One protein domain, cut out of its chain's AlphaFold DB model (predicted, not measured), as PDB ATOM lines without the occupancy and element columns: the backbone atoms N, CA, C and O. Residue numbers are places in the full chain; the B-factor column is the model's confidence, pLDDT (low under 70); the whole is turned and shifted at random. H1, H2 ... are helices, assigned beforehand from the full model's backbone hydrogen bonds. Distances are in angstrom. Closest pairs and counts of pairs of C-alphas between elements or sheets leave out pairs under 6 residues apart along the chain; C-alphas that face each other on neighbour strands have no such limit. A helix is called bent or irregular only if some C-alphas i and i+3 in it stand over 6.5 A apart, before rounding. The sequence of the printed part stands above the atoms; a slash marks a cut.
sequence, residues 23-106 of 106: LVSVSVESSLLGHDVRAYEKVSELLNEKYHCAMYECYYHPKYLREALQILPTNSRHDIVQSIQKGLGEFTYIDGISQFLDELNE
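This is residues 23 to 106 of the 106 residues of an uncharacterized protein of Candidatus Nitrosotalea devanaterra (UniProt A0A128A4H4). Five helices close into a compact ring, H1 to H2 to H4 to H6 to H5 and back to H1, each touching the next. H1 and H5 run side by side in opposite ways, H6 folds back from H5 as a hairpin, H2 crosses at the end of the body away from the H5 to H6 turn, and the short H3 packs on H1. The printed part has 84 residues with six named helices, H1 to H6 in chain order, and no named strand; its class is all helix. It is compact, with a radius of gyration of the C-alphas of 11.5 A, and rounded, spanning 32 by 25 by 21 A.

Find C-alpha 23 at (75.158, -44.162, 50.842); from there H1, residues 23 to 35, runs 18.3 A. H2, residues 37 to 51, begins at C-alpha 37 at (78.378, -37.064, 68.886) and covers 20.8 A. H3, residues 55 to 59, is only just irregular: C-alphas 56 and 59 are 6.6 A apart. H4, residues 62 to 71, is neither bent nor irregular, but only just, with C-alphas 68 and 71 at 6.1 A. H5, residues 74 to 91, is the longest at 26.1 A and irregular, with C-alphas 87 and 90 at 7.5 A. H6, residues 95 to 105, ends at C-alpha 105 at (85.897, -30.190, 48.646).

Start at H1, the hub, which touches three helices. Its residues 29 to 33 alone touch H2, through residues 39 to 40 of H2 alone, at a steep tilt of 50 degrees; the closest C-alphas are Leu 32 and Tyr 40, 4.9 A. Its residues 24 to 29 alone touch H3, closest at the C-alphas of Ser 25 and Tyr 56, 4.6 A. H1 touches H5 at a shallow tilt of 34 degrees, only just short of steep, opposite ways, with the C-alphas of Ser 31 and Ile 80 closest at 5.5 A. H2 touches H4 at a steep tilt of 58 degrees, closest at the C-alphas of Val 43 and Ala 68, 5.5 A. H4, H5 and H6 form an up-and-down bundle, each running against the one before it. H4 and H5 are close but not clearly touching, with the C-alphas of Leu 69 and Arg 77 closest at 6.0 A. H5 and H6 form a helical hairpin at 12 degrees, the C-alphas of Phe 91 and Ile 97 closest at 6.6 A. H4 touches H6 the same way at 28 degrees, the C-alphas of Pro 62 and Leu 104 closest at 5.3 A. The helix packing is part aligned, part crossed; H1 and H4, for instance, are apart. Every O i to N i+4 pair is within hydrogen-bond range in H1, H2 and H6, against 4 of 6 in H4, 12 of 14 in H5 and 0 of 1 in H3, where 1 of 2 O i to N i+3 pairs is.

Look for the two C-alphas farthest apart at Glu 49 and Tyr 93, 33.3 A. The printed part has no cut and ends at residue 106, the chain's last; the five links between helices are tight. The mean pLDDT of the printed part is 95.9, and no printed residue is under 70.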
ATOM      1  N   LEU A  23      73.713 -44.002  50.745       95.00
ATOM      2  CA  LEU A  23      75.158 -44.162  50.842       95.00
ATOM      3  C   LEU A  23      75.841 -42.883  51.352       95.00
ATOM      4  O   LEU A  23      76.694 -42.949  52.240       95.00
ATOM      5  N   VAL A  24      75.445 -41.722  50.826       96.44
ATOM      6  CA  VAL A  24      75.973 -40.419  51.247       96.44
ATOM      7  C   VAL A  24      75.538 -40.092  52.670       96.44
ATOM      8  O   VAL A  24      76.400 -39.777  53.487       96.44
ATOM      9  N   SER A  25      74.251 -40.245  53.001       96.00
ATOM     10  CA  SER A  25      73.728 -40.000  54.354       96.00
ATOM     11  C   SER A  25      74.489 -40.816  55.390       96.00
ATOM     12  O   SER A  25      75.056 -40.258  56.323       96.00
ATOM     13  N   VAL A  26      74.609 -42.130  55.176       96.31
ATOM     14  CA  VAL A  26      75.312 -43.026  56.103       96.31
ATOM     15  C   VAL A  26      76.788 -42.658  56.224       96.31
ATOM     16  O   VAL A  26      77.326 -42.669  57.332       96.31
ATOM     17  N   SER A  27      77.449 -42.309  55.117       97.31
ATOM     18  CA  SER A  27      78.864 -41.918  55.135       97.31
ATOM     19  C   SER A  27      79.089 -40.620  55.911       97.31
ATOM     20  O   SER A  27      80.046 -40.524  56.682       97.31
ATOM     21  N   VAL A  28      78.199 -39.638  55.756       97.75
ATOM     22  CA  VAL A  28      78.247 -38.361  56.481       97.75
ATOM     23  C   VAL A  28      77.941 -38.567  57.963       97.75
ATOM     24  O   VAL A  28      78.742 -38.170  58.810       97.75
ATOM     25  N   GLU A  29      76.837 -39.243  58.286       97.12
ATOM     26  CA  GLU A  29      76.419 -39.530  59.662       97.12
ATOM     27  C   GLU A  29      77.494 -40.306  60.422       97.12
ATOM     28  O   GLU A  29      77.900 -39.900  61.510       97.12
ATOM     29  N   SER A  30      78.017 -41.379  59.824       97.44
ATOM     30  CA  SER A  30      79.055 -42.207  60.445       97.44
ATOM     31  C   SER A  30      80.355 -41.435  60.652       97.44
ATOM     32  O   SER A  30      81.024 -41.633  61.664       97.44
ATOM     33  N   SER A  31      80.710 -40.531  59.733       98.06
ATOM     34  CA  SER A  31      81.916 -39.702  59.862       98.06
ATOM     35  C   SER A  31      81.781 -38.660  60.971       98.06
ATOM     36  O   SER A  31      82.719 -38.450  61.736       98.06
ATOM     37  N   LEU A  32      80.609 -38.033  61.103       98.00
ATOM     38  CA  LEU A  32      80.325 -37.086  62.181       98.00
ATOM     39  C   LEU A  32      80.280 -37.785  63.545       98.00
ATOM     40  O   LEU A  32      80.967 -37.365  64.474       98.00
ATOM     41  N   LEU A  33      79.509 -38.871  63.654       97.75
ATOM     42  CA  LEU A  33      79.348 -39.644  64.889       97.75
ATOM     43  C   LEU A  33      80.648 -40.336  65.314       97.75
ATOM     44  O   LEU A  33      80.936 -40.411  66.506       97.75
ATOM     45  N   GLY A  34      81.433 -40.821  64.350       97.00
ATOM     46  CA  GLY A  34      82.747 -41.418  64.591       97.00
ATOM     47  C   GLY A  34      83.786 -40.414  65.095       97.00
ATOM     48  O   GLY A  34      84.741 -40.821  65.753       97.00
ATOM     49  N   HIS A  35      83.589 -39.119  64.825       95.50
ATOM     50  CA  HIS A  35      84.439 -38.043  65.336       95.50
ATOM     51  C   HIS A  35      84.039 -37.601  66.752       95.50
ATOM     52  O   HIS A  35      84.845 -37.662  67.677       95.50
ATOM     53  N   ASP A  36      82.799 -37.135  66.928       93.12
ATOM     54  CA  ASP A  36      82.181 -36.787  68.220       93.12
ATOM     55  C   ASP A  36      80.662 -36.674  68.004       93.12
ATOM     56  O   ASP A  36      80.216 -36.003  67.072       93.12
ATOM     57  N   VAL A  37      79.845 -37.237  68.900       96.62
ATOM     58  CA  VAL A  37      78.378 -37.064  68.886       96.62
ATOM     59  C   VAL A  37      77.988 -35.584  68.818       96.62
ATOM     60  O   VAL A  37      77.080 -35.212  68.078       96.62
ATOM     61  N   ARG A  38      78.738 -34.704  69.492       96.56
ATOM     62  CA  ARG A  38      78.485 -33.256  69.449       96.56
ATOM     63  C   ARG A  38      78.759 -32.629  68.083       96.56
ATOM     64  O   ARG A  38      78.218 -31.565  67.793       96.56
ATOM     65  N   ALA A  39      79.616 -33.231  67.257       97.12
ATOM     66  CA  ALA A  39      79.816 -32.777  65.883       97.12
ATOM     67  C   ALA A  39      78.570 -33.072  65.042       97.12
ATOM     68  O   ALA A  39      78.098 -32.185  64.333       97.12
ATOM     69  N   TYR A  40      78.002 -34.273  65.185       97.88
ATOM     70  CA  TYR A  40      76.745 -34.639  64.533       97.88
ATOM     71  C   TYR A  40      75.595 -33.713  64.942       97.88
ATOM     72  O   TYR A  40      74.913 -33.176  64.070       97.88
ATOM     73  N   GLU A  41      75.410 -33.483  66.245       97.38
ATOM     74  CA  GLU A  41      74.338 -32.625  66.766       97.38
ATOM     75  C   GLU A  41      74.431 -31.204  66.204       97.38
ATOM     76  O   GLU A  41      73.472 -30.718  65.611       97.38
ATOM     77  N   LYS A  42      75.607 -30.569  66.297       97.06
ATOM     78  CA  LYS A  42      75.810 -29.190  65.825       97.06
ATOM     79  C   LYS A  42      75.606 -29.035  64.321       97.06
ATOM     80  O   LYS A  42      75.027 -28.049  63.875       97.06
ATOM     81  N   VAL A  43      76.125 -29.978  63.533       97.50
ATOM     82  CA  VAL A  43      75.988 -29.929  62.070       97.50
ATOM     83  C   VAL A  43      74.529 -30.160  61.677       97.50
ATOM     84  O   VAL A  43      74.011 -29.421  60.846       97.50
ATOM     85  N   SER A  44      73.848 -31.118  62.313       96.88
ATOM     86  CA  SER A  44      72.425 -31.394  62.073       96.88
ATOM     87  C   SER A  44      71.533 -30.212  62.451       96.88
ATOM     88  O   SER A  44      70.645 -29.844  61.684       96.88
ATOM     89  N   GLU A  45      71.779 -29.599  63.610       97.00
ATOM     90  CA  GLU A  45      71.059 -28.414  64.080       97.00
ATOM     91  C   GLU A  45      71.218 -27.261  63.086       97.00
ATOM     92  O   GLU A  45      70.223 -26.720  62.612       97.00
ATOM     93  N   LEU A  46      72.450 -26.961  62.659       96.81
ATOM     94  CA  LEU A  46      72.690 -25.890  61.695       96.81
ATOM     95  C   LEU A  46      72.058 -26.166  60.323       96.81
ATOM     96  O   LEU A  46      71.507 -25.249  59.711       96.81
ATOM     97  N   LEU A  47      72.135 -27.404  59.827       96.88
ATOM     98  CA  LEU A  47      71.495 -27.794  58.568       96.88
ATOM     99  C   LEU A  47      69.981 -27.548  58.616       96.88
ATOM    100  O   LEU A  47      69.418 -26.939  57.700       96.88
ATOM    101  N   ASN A  48      69.347 -27.937  59.722       96.00
ATOM    102  CA  ASN A  48      67.918 -27.773  59.933       96.00
ATOM    103  C   ASN A  48      67.512 -26.299  60.129       96.00
ATOM    104  O   ASN A  48      66.547 -25.836  59.521       96.00
ATOM    105  N   GLU A  49      68.245 -25.545  60.948       96.25
ATOM    106  CA  GLU A  49      67.894 -24.162  61.289       96.25
ATOM    107  C   GLU A  49      68.177 -23.172  60.159       96.25
ATOM    108  O   GLU A  49      67.369 -22.279  59.904       96.25
ATOM    109  N   LYS A  50      69.322 -23.308  59.478       96.38
ATOM    110  CA  LYS A  50      69.760 -22.337  58.465       96.38
ATOM    111  C   LYS A  50      69.258 -22.667  57.065       96.38
ATOM    112  O   LYS A  50      68.982 -21.746  56.298       96.38
ATOM    113  N   TYR A  51      69.175 -23.950  56.720       95.06
ATOM    114  CA  TYR A  51      68.868 -24.380  55.353       95.06
ATOM    115  C   TYR A  51      67.565 -25.170  55.239       95.06
ATOM    116  O   TYR A  51      67.184 -25.501  54.120       95.06
ATOM    117  N   HIS A  52      66.893 -25.478  56.358       94.44
ATOM    118  CA  HIS A  52      65.748 -26.399  56.392       94.44
ATOM    119  C   HIS A  52      66.054 -27.729  55.691       94.44
ATOM    120  O   HIS A  52      65.195 -28.310  55.036       94.44
ATOM    121  N   CYS A  53      67.308 -28.168  55.817       94.25
ATOM    122  CA  CYS A  53      67.863 -29.334  55.153       94.25
ATOM    123  C   CYS A  53      68.093 -30.419  56.203       94.25
ATOM    124  O   CYS A  53      68.743 -30.177  57.223       94.25
ATOM    125  N   ALA A  54      67.564 -31.615  55.973       92.12
ATOM    126  CA  ALA A  54      67.887 -32.775  56.787       92.12
ATOM    127  C   ALA A  54      69.242 -33.376  56.375       92.12
ATOM    128  O   ALA A  54      69.696 -33.224  55.243       92.12
ATOM    129  N   MET A  55      69.886 -34.125  57.277       90.62
ATOM    130  CA  MET A  55      71.202 -34.732  57.013       90.62
ATOM    131  C   MET A  55      71.221 -35.574  55.724       90.62
ATOM    132  O   MET A  55      72.137 -35.451  54.914       90.62
ATOM    133  N   TYR A  56      70.169 -36.360  55.480       89.06
ATOM    134  CA  TYR A  56      70.054 -37.201  54.286       89.06
ATOM    135  C   TYR A  56      69.904 -36.406  52.978       89.06
ATOM    136  O   TYR A  56      70.210 -36.919  51.904       89.06
ATOM    137  N   GLU A  57      69.477 -35.144  53.049       90.31
ATOM    138  CA  GLU A  57      69.335 -34.257  51.889       90.31
ATOM    139  C   GLU A  57      70.665 -33.597  51.496       90.31
ATOM    140  O   GLU A  57      70.761 -32.995  50.425       90.31
ATOM    141  N   CYS A  58      71.728 -33.770  52.293       92.25
ATOM    142  CA  CYS A  58      73.064 -33.265  51.967       92.25
ATOM    143  C   CYS A  58      73.599 -33.813  50.639       92.25
ATOM    144  O   CYS A  58      74.415 -33.148  50.011       92.25
ATOM    145  N   TYR A  59      73.114 -34.973  50.177       95.12
ATOM    146  CA  TYR A  59      73.421 -35.480  48.836       95.12
ATOM    147  C   TYR A  59      73.034 -34.488  47.728       95.12
ATOM    148  O   TYR A  59      73.810 -34.276  46.801       95.12
ATOM    149  N   TYR A  60      71.867 -33.849  47.840       94.31
ATOM    150  CA  TYR A  60      71.399 -32.855  46.867       94.31
ATOM    151  C   TYR A  60      72.005 -31.469  47.099       94.31
ATOM    152  O   TYR A  60      71.984 -30.620  46.206       94.31
ATOM    153  N   HIS A  61      72.532 -31.229  48.301       94.50
ATOM    154  CA  HIS A  61      73.070 -29.938  48.712       94.50
ATOM    155  C   HIS A  61      74.441 -30.062  49.408       94.50
ATOM    156  O   HIS A  61      74.569 -29.673  50.578       94.50
ATOM    157  N   PRO A  62      75.500 -30.526  48.709       95.31
ATOM    158  CA  PRO A  62      76.828 -30.717  49.308       95.31
ATOM    159  C   PRO A  62      77.390 -29.416  49.894       95.31
ATOM    160  O   PRO A  62      78.028 -29.409  50.948       95.31
ATOM    161  N   LYS A  63      77.072 -28.279  49.263       95.50
ATOM    162  CA  LYS A  63      77.432 -26.940  49.741       95.50
ATOM    163  C   LYS A  63      76.889 -26.627  51.141       95.50
ATOM    164  O   LYS A  63      77.590 -25.988  51.924       95.50
ATOM    165  N   TYR A  64      75.672 -27.060  51.479       96.44
ATOM    166  CA  TYR A  64      75.101 -26.808  52.808       96.44
ATOM    167  C   TYR A  64      75.846 -27.603  53.874       96.44
ATOM    168  O   TYR A  64      76.181 -27.048  54.916       96.44
ATOM    169  N   LEU A  65      76.193 -28.859  53.579       97.06
ATOM    170  CA  LEU A  65      77.049 -29.666  54.444       97.06
ATOM    171  C   LEU A  65      78.426 -29.019  54.619       97.06
ATOM    172  O   LEU A  65      78.894 -28.853  55.743       97.06
ATOM    173  N   ARG A  66      79.057 -28.594  53.520       96.12
ATOM    174  CA  ARG A  66      80.360 -27.920  53.535       96.12
ATOM    175  C   ARG A  66      80.353 -26.671  54.412       96.12
ATOM    176  O   ARG A  66      81.257 -26.490  55.226       96.12
ATOM    177  N   GLU A  67      79.338 -25.821  54.267       96.06
ATOM    178  CA  GLU A  67      79.150 -24.637  55.109       96.06
ATOM    179  C   GLU A  67      78.865 -25.019  56.568       96.06
ATOM    180  O   GLU A  67      79.437 -24.416  57.477       96.06
ATOM    181  N   ALA A  68      78.053 -26.051  56.812       97.00
ATOM    182  CA  ALA A  68      77.739 -26.499  58.162       97.00
ATOM    183  C   ALA A  68      78.967 -27.051  58.899       97.00
ATOM    184  O   ALA A  68      79.161 -26.763  60.077       97.00
ATOM    185  N   LEU A  69      79.865 -27.750  58.203       97.38
ATOM    186  CA  LEU A  69      81.132 -28.230  58.761       97.38
ATOM    187  C   LEU A  69      82.084 -27.092  59.178       97.38
ATOM    188  O   LEU A  69      83.017 -27.332  59.946       97.38
ATOM    189  N   GLN A  70      81.875 -25.850  58.719       96.44
ATOM    190  CA  GLN A  70      82.723 -24.712  59.100       96.44
ATOM    191  C   GLN A  70      82.570 -24.293  60.566       96.44
ATOM    192  O   GLN A  70      83.454 -23.612  61.081       96.44
ATOM    193  N   ILE A  71      81.502 -24.713  61.256       96.25
ATOM    194  CA  ILE A  71      81.338 -24.454  62.697       96.25
ATOM    195  C   ILE A  71      82.278 -25.295  63.564       96.25
ATOM    196  O   ILE A  71      82.429 -25.036  64.761       96.25
ATOM    197  N   LEU A  72      82.865 -26.343  62.985       96.81
ATOM    198  CA  LEU A  72      83.767 -27.245  63.677       96.81
ATOM    199  C   LEU A  72      85.209 -26.720  63.601       96.81
ATOM    200  O   LEU A  72      85.575 -26.034  62.641       96.81
ATOM    201  N   PRO A  73      86.066 -27.069  64.579       96.31
ATOM    202  CA  PRO A  73      87.494 -26.786  64.493       96.31
ATOM    203  C   PRO A  73      88.092 -27.315  63.186       96.31
ATOM    204  O   PRO A  73      87.709 -28.385  62.715       96.31
ATOM    205  N   THR A  74      89.068 -26.600  62.620       95.81
ATOM    206  CA  THR A  74      89.663 -26.928  61.313       95.81
ATOM    207  C   THR A  74      90.153 -28.372  61.213       95.81
ATOM    208  O   THR A  74      89.909 -29.009  60.193       95.81
ATOM    209  N   ASN A  75      90.782 -28.895  62.270       95.75
ATOM    210  CA  ASN A  75      91.254 -30.282  62.304       95.75
ATOM    211  C   ASN A  75      90.078 -31.262  62.263       95.75
ATOM    212  O   ASN A  75      90.037 -32.113  61.388       95.75
ATOM    213  N   SER A  76      89.064 -31.058  63.115       96.25
ATOM    214  CA  SER A  76      87.839 -31.866  63.109       96.25
ATOM    215  C   SER A  76      87.168 -31.872  61.738       96.25
ATOM    216  O   SER A  76      86.778 -32.917  61.238       96.25
ATOM    217  N   ARG A  77      87.058 -30.700  61.100       96.31
ATOM    218  CA  ARG A  77      86.510 -30.591  59.746       96.31
ATOM    219  C   ARG A  77      87.325 -31.408  58.746       96.31
ATOM    220  O   ARG A  77      86.737 -32.106  57.930       96.31
ATOM    221  N   HIS A  78      88.652 -31.308  58.791       96.44
ATOM    222  CA  HIS A  78      89.532 -32.050  57.891       96.44
ATOM    223  C   HIS A  78      89.383 -33.565  58.069       96.44
ATOM    224  O   HIS A  78      89.169 -34.268  57.083       96.44
ATOM    225  N   ASP A  79      89.407 -34.043  59.313       97.75
ATOM    226  CA  ASP A  79      89.282 -35.464  59.649       97.75
ATOM    227  C   ASP A  79      87.922 -36.029  59.201       97.75
ATOM    228  O   ASP A  79      87.848 -37.104  58.603       97.75
ATOM    229  N   ILE A  80      86.840 -35.270  59.409       98.25
ATOM    230  CA  ILE A  80      85.485 -35.648  58.985       98.25
ATOM    231  C   ILE A  80      85.381 -35.708  57.459       98.25
ATOM    232  O   ILE A  80      84.865 -36.689  56.927       98.25
ATOM    233  N   VAL A  81      85.891 -34.702  56.738       97.81
ATOM    234  CA  VAL A  81      85.873 -34.702  55.263       97.81
ATOM    235  C   VAL A  81      86.679 -35.879  54.711       97.81
ATOM    236  O   VAL A  81      86.198 -36.574  53.819       97.81
ATOM    237  N   GLN A  82      87.854 -36.172  55.274       97.94
ATOM    238  CA  GLN A  82      88.637 -37.350  54.888       97.94
ATOM    239  C   GLN A  82      87.894 -38.663  55.159       97.94
ATOM    240  O   GLN A  82      87.942 -39.581  54.338       97.94
ATOM    241  N   SER A  83      87.186 -38.764  56.286       98.31
ATOM    242  CA  SER A  83      86.358 -39.930  56.604       98.31
ATOM    243  C   SER A  83      85.222 -40.114  55.589       98.31
ATOM    244  O   SER A  83      85.023 -41.227  55.097       98.31
ATOM    245  N   ILE A  84      84.544 -39.030  55.192       98.25
ATOM    246  CA  ILE A  84      83.497 -39.055  54.156       98.25
ATOM    247  C   ILE A  84      84.081 -39.507  52.813       98.25
ATOM    248  O   ILE A  84      83.553 -40.427  52.187       98.25
ATOM    249  N   GLN A  85      85.200 -38.911  52.387       97.75
ATOM    250  CA  GLN A  85      85.899 -39.288  51.154       97.75
ATOM    251  C   GLN A  85      86.292 -40.767  51.155       97.75
ATOM    252  O   GLN A  85      86.126 -41.454  50.152       97.75
ATOM    253  N   LYS A  86      86.781 -41.282  52.287       97.44
ATOM    254  CA  LYS A  86      87.137 -42.695  52.427       97.44
ATOM    255  C   LYS A  86      85.912 -43.607  52.330       97.44
ATOM    256  O   LYS A  86      86.001 -44.639  51.675       97.44
ATOM    257  N   GLY A  87      84.793 -43.232  52.954       96.62
ATOM    258  CA  GLY A  87      83.539 -43.992  52.898       96.62
ATOM    259  C   GLY A  87      82.911 -44.033  51.502       96.62
ATOM    260  O   GLY A  87      82.283 -45.022  51.138       96.62
ATOM    261  N   LEU A  88      83.126 -42.987  50.699       97.25
ATOM    262  CA  LEU A  88      82.559 -42.859  49.353       97.25
ATOM    263  C   LEU A  88      83.539 -43.204  48.221       97.25
ATOM    264  O   LEU A  88      83.123 -43.329  47.070       97.25
ATOM    265  N   GLY A  89      84.827 -43.371  48.525       95.75
ATOM    266  CA  GLY A  89      85.896 -43.454  47.527       95.75
ATOM    267  C   GLY A  89      85.734 -44.600  46.529       95.75
ATOM    268  O   GLY A  89      85.966 -44.413  45.333       95.75
ATOM    269  N   GLU A  90      85.267 -45.766  46.985       95.69
ATOM    270  CA  GLU A  90      85.028 -46.923  46.111       95.69
ATOM    271  C   GLU A  90      83.845 -46.726  45.149       95.69
ATOM    272  O   GLU A  90      83.754 -47.432  44.151       95.69
ATOM    273  N   PHE A  91      82.986 -45.733  45.400       96.12
ATOM    274  CA  PHE A  91      81.776 -45.439  44.628       96.12
ATOM    275  C   PHE A  91      81.926 -44.239  43.688       96.12
ATOM    276  O   PHE A  91      80.959 -43.828  43.050       96.12
ATOM    277  N   THR A  92      83.134 -43.685  43.557       95.50
ATOM    278  CA  THR A  92      83.435 -42.537  42.678       95.50
ATOM    279  C   THR A  92      83.196 -42.812  41.191       95.50
ATOM    280  O   THR A  92      83.055 -41.877  40.415       95.50
ATOM    281  N   TYR A  93      83.060 -44.081  40.786       94.00
ATOM    282  CA  TYR A  93      82.607 -44.454  39.439       94.00
ATOM    283  C   TYR A  93      81.134 -44.085  39.162       94.00
ATOM    284  O   TYR A  93      80.670 -44.218  38.030       94.00
ATOM    285  N   ILE A  94      80.379 -43.680  40.189       94.12
ATOM    286  CA  ILE A  94      79.014 -43.169  40.077       94.12
ATOM    287  C   ILE A  94      79.085 -41.640  40.012       94.12
ATOM    288  O   ILE A  94      79.401 -41.004  41.017       94.12
ATOM    289  N   ASP A  95      78.708 -41.050  38.874       93.31
ATOM    290  CA  ASP A  95      78.826 -39.601  38.622       93.31
ATOM    291  C   ASP A  95      78.275 -38.726  39.759       93.31
ATOM    292  O   ASP A  95      78.934 -37.790  40.197       93.31
ATOM    293  N   GLY A  96      77.097 -39.063  40.303       93.81
ATOM    294  CA  GLY A  96      76.491 -38.301  41.401       93.81
ATOM    295  C   GLY A  96      77.297 -38.333  42.706       93.81
ATOM    296  O   GLY A  96      77.279 -37.365  43.458       93.81
ATOM    297  N   ILE A  97      78.031 -39.418  42.974       96.56
ATOM    298  CA  ILE A  97      78.916 -39.514  44.145       96.56
ATOM    299  C   ILE A  97      80.204 -38.727  43.905       96.56
ATOM    300  O   ILE A  97      80.649 -38.013  44.801       96.56
ATOM    301  N   SER A  98      80.780 -38.821  42.701       96.81
ATOM    302  CA  SER A  98      81.949 -38.013  42.332       96.81
ATOM    303  C   SER A  98      81.635 -36.523  42.446       96.81
ATOM    304  O   SER A  98      82.361 -35.803  43.121       96.81
ATOM    305  N   GLN A  99      80.509 -36.082  41.877       96.06
ATOM    306  CA  GLN A  99      80.078 -34.688  41.940       96.06
ATOM    307  C   GLN A  99      79.841 -34.226  43.383       96.06
ATOM    308  O   GLN A  99      80.295 -33.149  43.760       96.06
ATOM    309  N   PHE A 100      79.174 -35.044  44.208       96.75
ATOM    310  CA  PHE A 100      78.995 -34.741  45.629       96.75
ATOM    311  C   PHE A 100      80.341 -34.496  46.327       96.75
ATOM    312  O   PHE A 100      80.478 -33.535  47.083       96.75
ATOM    313  N   LEU A 101      81.338 -35.355  46.079       97.19
ATOM    314  CA  LEU A 101      82.666 -35.217  46.676       97.19
ATOM    315  C   LEU A 101      83.404 -33.985  46.152       97.19
ATOM    316  O   LEU A 101      84.012 -33.280  46.953       97.19
ATOM    317  N   ASP A 102      83.345 -33.704  44.853       96.25
ATOM    318  CA  ASP A 102      83.966 -32.515  44.265       96.25
ATOM    319  C   ASP A 102      83.392 -31.239  44.896       96.25
ATOM    320  O   ASP A 102      84.146 -30.412  45.408       96.25
ATOM    321  N   GLU A 103      82.062 -31.130  44.978       96.38
ATOM    322  CA  GLU A 103      81.390 -29.998  45.620       96.38
ATOM    323  C   GLU A 103      81.675 -29.921  47.127       96.38
ATOM    324  O   GLU A 103      81.811 -28.833  47.677       96.38
ATOM    325  N   LEU A 104      81.806 -31.042  47.836       95.88
ATOM    326  CA  LEU A 104      82.165 -31.018  49.257       95.88
ATOM    327  C   LEU A 104      83.571 -30.426  49.499       95.88
ATOM    328  O   LEU A 104      83.813 -29.870  50.572       95.88
ATOM    329  N   ASN A 105      84.477 -30.532  48.518       91.88
ATOM    330  CA  ASN A 105      85.897 -30.190  48.646       91.88
ATOM    331  C   ASN A 105      86.296 -28.786  48.157       91.88
ATOM    332  O   ASN A 105      87.450 -28.413  48.379       91.88
ATOM    333  N   GLU A 106      85.413 -28.023  47.499       87.00
ATOM    334  CA  GLU A 106      85.742 -26.649  47.047       87.00
ATOM    335  C   GLU A 106      85.901 -25.636  48.195       87.00
ATOM    336  O   GLU A 106      86.836 -24.809  48.123       87.00
TER     337      GLU A 106